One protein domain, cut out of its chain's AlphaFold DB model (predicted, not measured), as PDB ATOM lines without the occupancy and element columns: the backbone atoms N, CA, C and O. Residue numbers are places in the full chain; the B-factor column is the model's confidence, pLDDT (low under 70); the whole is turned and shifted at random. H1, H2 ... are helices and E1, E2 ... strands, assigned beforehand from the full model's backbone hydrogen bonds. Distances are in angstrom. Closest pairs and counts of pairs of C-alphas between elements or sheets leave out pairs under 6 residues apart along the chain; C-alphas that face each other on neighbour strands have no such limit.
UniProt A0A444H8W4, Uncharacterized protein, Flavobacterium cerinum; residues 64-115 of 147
ATOM      1  N   SER A  64      11.459  30.420  -0.976       83.75
ATOM      2  CA  SER A  64      11.996  31.234   0.104       83.75
ATOM      3  C   SER A  64      12.387  30.359   1.288       83.75
ATOM      4  O   SER A  64      11.613  29.542   1.787       83.75
ATOM      5  N   HIS A  65      13.603  30.567   1.782       88.19
ATOM      6  CA  HIS A  65      14.065  29.936   3.015       88.19
ATOM      7  C   HIS A  65      13.661  30.728   4.269       88.19
ATOM      8  O   HIS A  65      13.966  30.311   5.389       88.19
ATOM      9  N   TYR A  66      12.988  31.869   4.096       91.62
ATOM     10  CA  TYR A  66      12.432  32.650   5.191       91.62
ATOM     11  C   TYR A  66      11.113  32.044   5.662       91.62
ATOM     12  O   TYR A  66      10.269  31.670   4.850       91.62
ATOM     13  N   ARG A  67      10.901  32.003   6.980       91.38
ATOM     14  CA  ARG A  67       9.599  31.656   7.562       91.38
ATOM     15  C   ARG A  67       9.141  32.707   8.546       91.38
ATOM     16  O   ARG A  67       9.891  33.074   9.445       91.38
ATOM     17  N   LEU A  68       7.894  33.135   8.407       93.25
ATOM     18  CA  LEU A  68       7.191  33.983   9.358       93.25
ATOM     19  C   LEU A  68       6.738  33.170  10.572       93.25
ATOM     20  O   LEU A  68       6.412  31.984  10.465       93.25
ATOM     21  N   HIS A  69       6.678  33.813  11.736       94.56
ATOM     22  CA  HIS A  69       5.955  33.244  12.870       94.56
ATOM     23  C   HIS A  69       4.456  33.164  12.565       94.56
ATOM     24  O   HIS A  69       3.895  34.076  11.965       94.56
ATOM     25  N   ALA A  70       3.783  32.146  13.109       90.62
ATOM     26  CA  ALA A  70       2.335  31.963  12.955       90.62
ATOM     27  C   ALA A  70       1.501  33.190  13.388       90.62
ATOM     28  O   ALA A  70       0.451  33.462  12.818       90.62
ATOM     29  N   LYS A  71       1.980  33.968  14.372       93.06
ATOM     30  CA  LYS A  71       1.315  35.205  14.830       93.06
ATOM     31  C   LYS A  71       1.419  36.382  13.849       93.06
ATOM     32  O   LYS A  71       0.753  37.389  14.050       93.06
ATOM     33  N   TYR A  72       2.281  36.271  12.840       94.06
ATOM     34  CA  TYR A  72       2.524  37.282  11.808       94.06
ATOM     35  C   TYR A  72       2.131  36.774  10.413       94.06
ATOM     36  O   TYR A  72       2.669  37.231   9.410       94.06
ATOM     37  N   GLU A  73       1.189  35.834  10.342       91.56
ATOM     38  CA  GLU A  73       0.542  35.468   9.083       91.56
ATOM     39  C   GLU A  73      -0.376  36.606   8.608       91.56
ATOM     40  O   GLU A  73      -1.127  37.180   9.398       91.56
ATOM     41  N   ASN A  74      -0.355  36.894   7.303       92.88
ATOM     42  CA  ASN A  74      -1.145  37.938   6.637       92.88
ATOM     43  C   ASN A  74      -0.823  39.373   7.094       92.88
ATOM     44  O   ASN A  74      -1.722  40.201   7.237       92.88
ATOM     45  N   ILE A  75       0.459  39.684   7.302       92.88
ATOM     46  CA  ILE A  75       0.909  41.059   7.565       92.88
ATOM     47  C   ILE A  75       1.048  41.852   6.258       92.88
ATOM     48  O   ILE A  75       1.453  41.282   5.244       92.88
ATOM     49  N   PRO A  76       0.737  43.159   6.243       93.75
ATOM     50  CA  PRO A  76       0.943  43.977   5.056       93.75
ATOM     51  C   PRO A  76       2.440  44.096   4.743       93.75
ATOM     52  O   PRO A  76       3.256  44.282   5.650       93.75
ATOM     53  N   LEU A  77       2.789  43.995   3.457       93.31
ATOM     54  CA  LEU A  77       4.175  44.085   2.986       93.31
ATOM     55  C   LEU A  77       4.825  45.431   3.337       93.31
ATOM     56  O   LEU A  77       5.964  45.470   3.779       93.31
ATOM     57  N   GLU A  78       4.060  46.509   3.195       92.62
ATOM     58  CA  GLU A  78       4.400  47.883   3.566       92.62
ATOM     59  C   GLU A  78       3.125  48.607   4.026       92.62
ATOM     60  O   GLU A  78       2.007  48.104   3.852       92.62
ATOM     61  N   PHE A  79       3.264  49.786   4.632       88.81
ATOM     62  CA  PHE A  79       2.105  50.555   5.083       88.81
ATOM     63  C   PHE A  79       1.204  50.927   3.894       88.81
ATOM     64  O   PHE A  79       1.624  51.639   2.989       88.81
ATOM     65  N   GLY A  80      -0.043  50.448   3.912       88.44
ATOM     66  CA  GLY A  80      -1.007  50.666   2.828       88.44
ATOM     67  C   GLY A  80      -0.931  49.657   1.675       88.44
ATOM     68  O   GLY A  80      -1.693  49.791   0.721       88.44
ATOM     69  N   SER A  81      -0.068  48.636   1.753       89.44
ATOM     70  CA  SER A  81       0.007  47.605   0.714       89.44
ATOM     71  C   SER A  81      -1.262  46.746   0.665       89.44
ATOM     72  O   SER A  81      -1.716  46.278   1.714       89.44
ATOM     73  N   PRO A  82      -1.795  46.434  -0.531       90.62
ATOM     74  CA  PRO A  82      -2.843  45.426  -0.683       90.62
ATOM     75  C   PRO A  82      -2.301  43.992  -0.538       90.62
ATOM     76  O   PRO A  82      -3.077  43.039  -0.488       90.62
ATOM     77  N   ILE A  83      -0.974  43.818  -0.503       88.00
ATOM     78  CA  ILE A  83      -0.326  42.510  -0.426       88.00
ATOM     79  C   ILE A  83      -0.191  42.102   1.041       88.00
ATOM     80  O   ILE A  83       0.549  42.720   1.810       88.00
ATOM     81  N   LEU A  84      -0.879  41.019   1.405       92.44
ATOM     82  CA  LEU A  84      -0.763  40.373   2.710       92.44
ATOM     83  C   LEU A  84       0.211  39.198   2.617       92.44
ATOM     84  O   LEU A  84      -0.062  38.196   1.950       92.44
ATOM     85  N   VAL A  85       1.356  39.328   3.279       91.69
ATOM     86  CA  VAL A  85       2.425  38.329   3.293       91.69
ATOM     87  C   VAL A  85       2.108  37.243   4.320       91.69
ATOM     88  O   VAL A  85       1.770  37.524   5.470       91.69
ATOM     89  N   ASN A  86       2.224  35.990   3.901       92.50
ATOM     90  CA  ASN A  86       2.053  34.781   4.695       92.50
ATOM     91  C   ASN A  86       3.113  33.741   4.298       92.50
ATOM     92  O   ASN A  86       3.802  33.883   3.285       92.50
ATOM     93  N   ASN A  87       3.249  32.662   5.067       89.94
ATOM     94  CA  ASN A  87       4.227  31.610   4.756       89.94
ATOM     95  C   ASN A  87       3.966  30.901   3.409       89.94
ATOM     96  O   ASN A  87       4.863  30.259   2.864       89.94
ATOM     97  N   GLY A  88       2.759  31.017   2.852       85.25
ATOM     98  CA  GLY A  88       2.405  30.449   1.552       85.25
ATOM     99  C   GLY A  88       2.809  31.306   0.349       85.25
ATOM    100  O   GLY A  88       2.866  30.775  -0.755       85.25
ATOM    101  N   ASN A  89       3.071  32.604   0.533       88.19
ATOM    102  CA  ASN A  89       3.396  33.535  -0.555       88.19
ATOM    103  C   ASN A  89       4.677  34.353  -0.331       88.19
ATOM    104  O   ASN A  89       5.025  35.168  -1.184       88.19
ATOM    105  N   ILE A  90       5.362  34.173   0.801       90.31
ATOM    106  CA  ILE A  90       6.574  34.926   1.104       90.31
ATOM    107  C   ILE A  90       7.686  34.601   0.106       90.31
ATOM    108  O   ILE A  90       8.099  33.454  -0.013       90.31
ATOM    109  N   THR A  91       8.207  35.620  -0.574       90.50
ATOM    110  CA  THR A  91       9.403  35.510  -1.419       90.50
ATOM    111  C   THR A  91      10.625  36.079  -0.695       90.50
ATOM    112  O   THR A  91      10.498  36.694   0.370       90.50
ATOM    113  N   ASN A  92      11.823  35.892  -1.255       90.38
ATOM    114  CA  ASN A  92      13.037  36.495  -0.694       90.38
ATOM    115  C   ASN A  92      12.963  38.031  -0.722       90.38
ATOM    116  O   ASN A  92      13.417  38.684   0.212       90.38
ATOM    117  N   GLU A  93      12.356  38.607  -1.759       90.81
ATOM    118  CA  GLU A  93      12.185  40.052  -1.922       90.81
ATOM    119  C   GLU A  93      11.215  40.605  -0.875       90.81
ATOM    120  O   GLU A  93      11.519  41.595  -0.211       90.81
ATOM    121  N   TYR A  94      10.078  39.935  -0.660       93.12
ATOM    122  CA  TYR A  94       9.131  40.322   0.388       93.12
ATOM    123  C   TYR A  94       9.746  40.190   1.776       93.12
ATOM    124  O   TYR A  94       9.563  41.063   2.622       93.12
ATOM    125  N   ALA A  95      10.528  39.133   2.003       93.25
ATOM    126  CA  ALA A  95      11.233  38.960   3.261       93.25
ATOM    127  C   ALA A  95      12.234  40.099   3.514       93.25
ATOM    128  O   ALA A  95      12.273  40.647   4.613       93.25
ATOM    129  N   GLN A  96      12.994  40.504   2.494       93.00
ATOM    130  CA  GLN A  96      13.919  41.635   2.590       93.00
ATOM    131  C   GLN A  96      13.197  42.947   2.903       93.00
ATOM    132  O   GLN A  96      13.646  43.680   3.779       93.00
ATOM    133  N   GLN A  97      12.065  43.229   2.256       93.62
ATOM    134  CA  GLN A  97      11.273  44.427   2.558       93.62
ATOM    135  C   GLN A  97      10.766  44.425   4.006       93.62
ATOM    136  O   GLN A  97      10.922  45.412   4.723       93.62
ATOM    137  N   LEU A  98      10.259  43.286   4.480       93.75
ATOM    138  CA  LEU A  98       9.820  43.130   5.866       93.75
ATOM    139  C   LEU A  98      10.967  43.282   6.876       93.75
ATOM    140  O   LEU A  98      10.736  43.791   7.972       93.75
ATOM    141  N   LEU A  99      12.192  42.878   6.528       94.19
ATOM    142  CA  LEU A  99      13.379  43.079   7.368       94.19
ATOM    143  C   LEU A  99      13.790  44.553   7.479       94.19
ATOM    144  O   LEU A  99      14.349  44.938   8.503       94.19
ATOM    145  N   LEU A 100      13.481  45.385   6.477       93.56
ATOM    146  CA  LEU A 100      13.733  46.832   6.520       93.56
ATOM    147  C   LEU A 100      12.777  47.577   7.464       93.56
ATOM    148  O   LEU A 100      13.044  48.721   7.836       93.56
ATOM    149  N   HIS A 101      11.669  46.957   7.880       91.94
ATOM    150  CA  HIS A 101      10.769  47.547   8.866       91.94
ATOM    151  C   HIS A 101      11.452  47.724  10.228       91.94
ATOM    152  O   HIS A 101      12.342  46.968  10.621       91.94
ATOM    153  N   LYS A 102      10.955  48.681  11.022       92.19
ATOM    154  CA  LYS A 102      11.382  48.830  12.418       92.19
ATOM    155  C   LYS A 102      11.112  47.527  13.179       92.19
ATOM    156  O   LYS A 102       9.957  47.134  13.353       92.19
ATOM    157  N   ASN A 103      12.182  46.891  13.655       90.94
ATOM    158  CA  ASN A 103      12.171  45.566  14.282       90.94
ATOM    159  C   ASN A 103      11.662  44.445  13.352       90.94
ATOM    160  O   ASN A 103      10.969  43.544  13.819       90.94
ATOM    161  N   GLY A 104      11.977  44.498  12.054       90.44
ATOM    162  CA  GLY A 104      11.512  43.542  11.045       90.44
ATOM    163  C   GLY A 104      11.870  42.079  11.329       90.44
ATOM    164  O   GLY A 104      11.068  41.185  11.069       90.44
ATOM    165  N   GLU A 105      13.019  41.827  11.961       93.44
ATOM    166  CA  GLU A 105      13.472  40.478  12.337       93.44
ATOM    167  C   GLU A 105      12.450  39.714  13.187       93.44
ATOM    168  O   GLU A 105      12.312  38.502  13.045       93.44
ATOM    169  N   ARG A 106      11.657  40.417  14.010       94.69
ATOM    170  CA  ARG A 106      10.647  39.793  14.880       94.69
ATOM    171  C   ARG A 106       9.566  39.044  14.109       94.69
ATOM    172  O   ARG A 106       8.866  38.233  14.708       94.69
ATOM    173  N   TYR A 107       9.364  39.365  12.830       93.94
ATOM    174  CA  TYR A 107       8.355  38.712  12.006       93.94
ATOM    175  C   TYR A 107       8.740  37.269  11.677       93.94
ATOM    176  O   TYR A 107       7.856  36.434  11.480       93.94
ATOM    177  N   PHE A 108      10.036  36.955  11.685       95.12
ATOM    178  CA  PHE A 108      10.571  35.707  11.168       95.12
ATOM    179  C   PHE A 108      10.874  34.698  12.273       95.12
ATOM    180  O   PHE A 108      11.641  34.965  13.190       95.12
ATOM    181  N   ALA A 109      10.317  33.498  12.122       93.62
ATOM    182  CA  ALA A 109      10.712  32.317  12.876       93.62
ATOM    183  C   ALA A 109      12.023  31.711  12.350       93.62
ATOM    184  O   ALA A 109      12.756  31.073  13.102       93.62
ATOM    185  N   GLN A 110      12.306  31.888  11.055       91.69
ATOM    186  CA  GLN A 110      13.522  31.408  10.411       91.69
ATOM    187  C   GLN A 110      14.029  32.450   9.417       91.69
ATOM    188  O   GLN A 110      13.307  32.844   8.499       91.69
ATOM    189  N   ILE A 111      15.287  32.853   9.596       91.56
ATOM    190  CA  ILE A 111      16.038  33.690   8.661       91.56
ATOM    191  C   ILE A 111      17.180  32.825   8.115       91.56
ATOM    192  O   ILE A 111      18.013  32.362   8.901       91.56
ATOM    193  N   PRO A 112      17.237  32.551   6.800       86.75
ATOM    194  CA  PRO A 112      18.344  31.820   6.210       86.75
ATOM    195  C   PRO A 112      19.632  32.618   6.383       86.75
ATOM    196  O   PRO A 112      19.724  33.782   5.994       86.75
ATOM    197  N   THR A 113      20.650  31.989   6.957       78.31
ATOM    198  CA  THR A 113      21.978  32.592   7.020       78.31
ATOM    199  C   THR A 113      22.557  32.598   5.604       78.31
ATOM    200  O   THR A 113      22.639  31.529   4.990       78.31
ATOM    201  N   PRO A 114      22.967  33.748   5.043       66.31
ATOM    202  CA  PRO A 114      23.694  33.729   3.784       66.31
ATOM    203  C   PRO A 114      24.994  32.931   3.977       66.31
ATOM    204  O   PRO A 114      25.622  33.045   5.037       66.31
ATOM    205  N   PRO A 115      25.439  32.130   2.988       53.28
ATOM    206  CA  PRO A 115      26.749  31.504   3.063       53.28
ATOM    207  C   PRO A 115      27.784  32.621   3.190       53.28
ATOM    208  O   PRO A 115      27.884  33.494   2.326       53.28
TER     209      PRO A 115
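What this domain is: This is residues 64 to 115 of the 147 residues of an uncharacterized protein of Flavobacterium cerinum (UniProt A0A444H8W4). Little regular structure: a nine-residue helix, H1, with a short helix, H2, at a corner after it, and beside them a long looping stretch of residues 64 to 91. A loop around Gly 80 makes one end of the length, and the tail to Pro 115 the other. The printed part has 52 residues, with named elements in the order H1, H2, E1; these hold only 16 residues, mostly helix. It is compact, with a radius of gyration of the C-alphas of 10.1 A, yet elongated, spanning 34 by 21 by 18 A.

How they stand to each other: H1, residues 92 to 100, and H2, residues 104 to 107, touch only at the corner by their tight link; their closest C-alphas, of Leu 98 and Gly 104, are 5.5 A apart. H2 and E1, residues 108 to 110, meet only through their link, with 0 residues between them. H1 and E1 are apart. E1 pairs with no named strand, but residues 67 to 68 pair with it, antiparallel; residues 75 to 76 pair likewise with 84 to 85. In H1 every O i to N i+4 pair is within hydrogen-bond range; H2 is too short for one.

Where its parts are: H1 runs 12.6 A from C-alpha 92 at (13.037, 36.495, -0.694). H2 measures 5.8 A. E1 measures 5.3 A, ending at C-alpha 110 at (13.522, 31.408, 10.411).

The domain as a whole: The C-alphas farthest apart, of Gly 80 and Pro 115, are 33.7 A apart. The printed part has no cut. Residues 114 to 115 have pLDDT under 70.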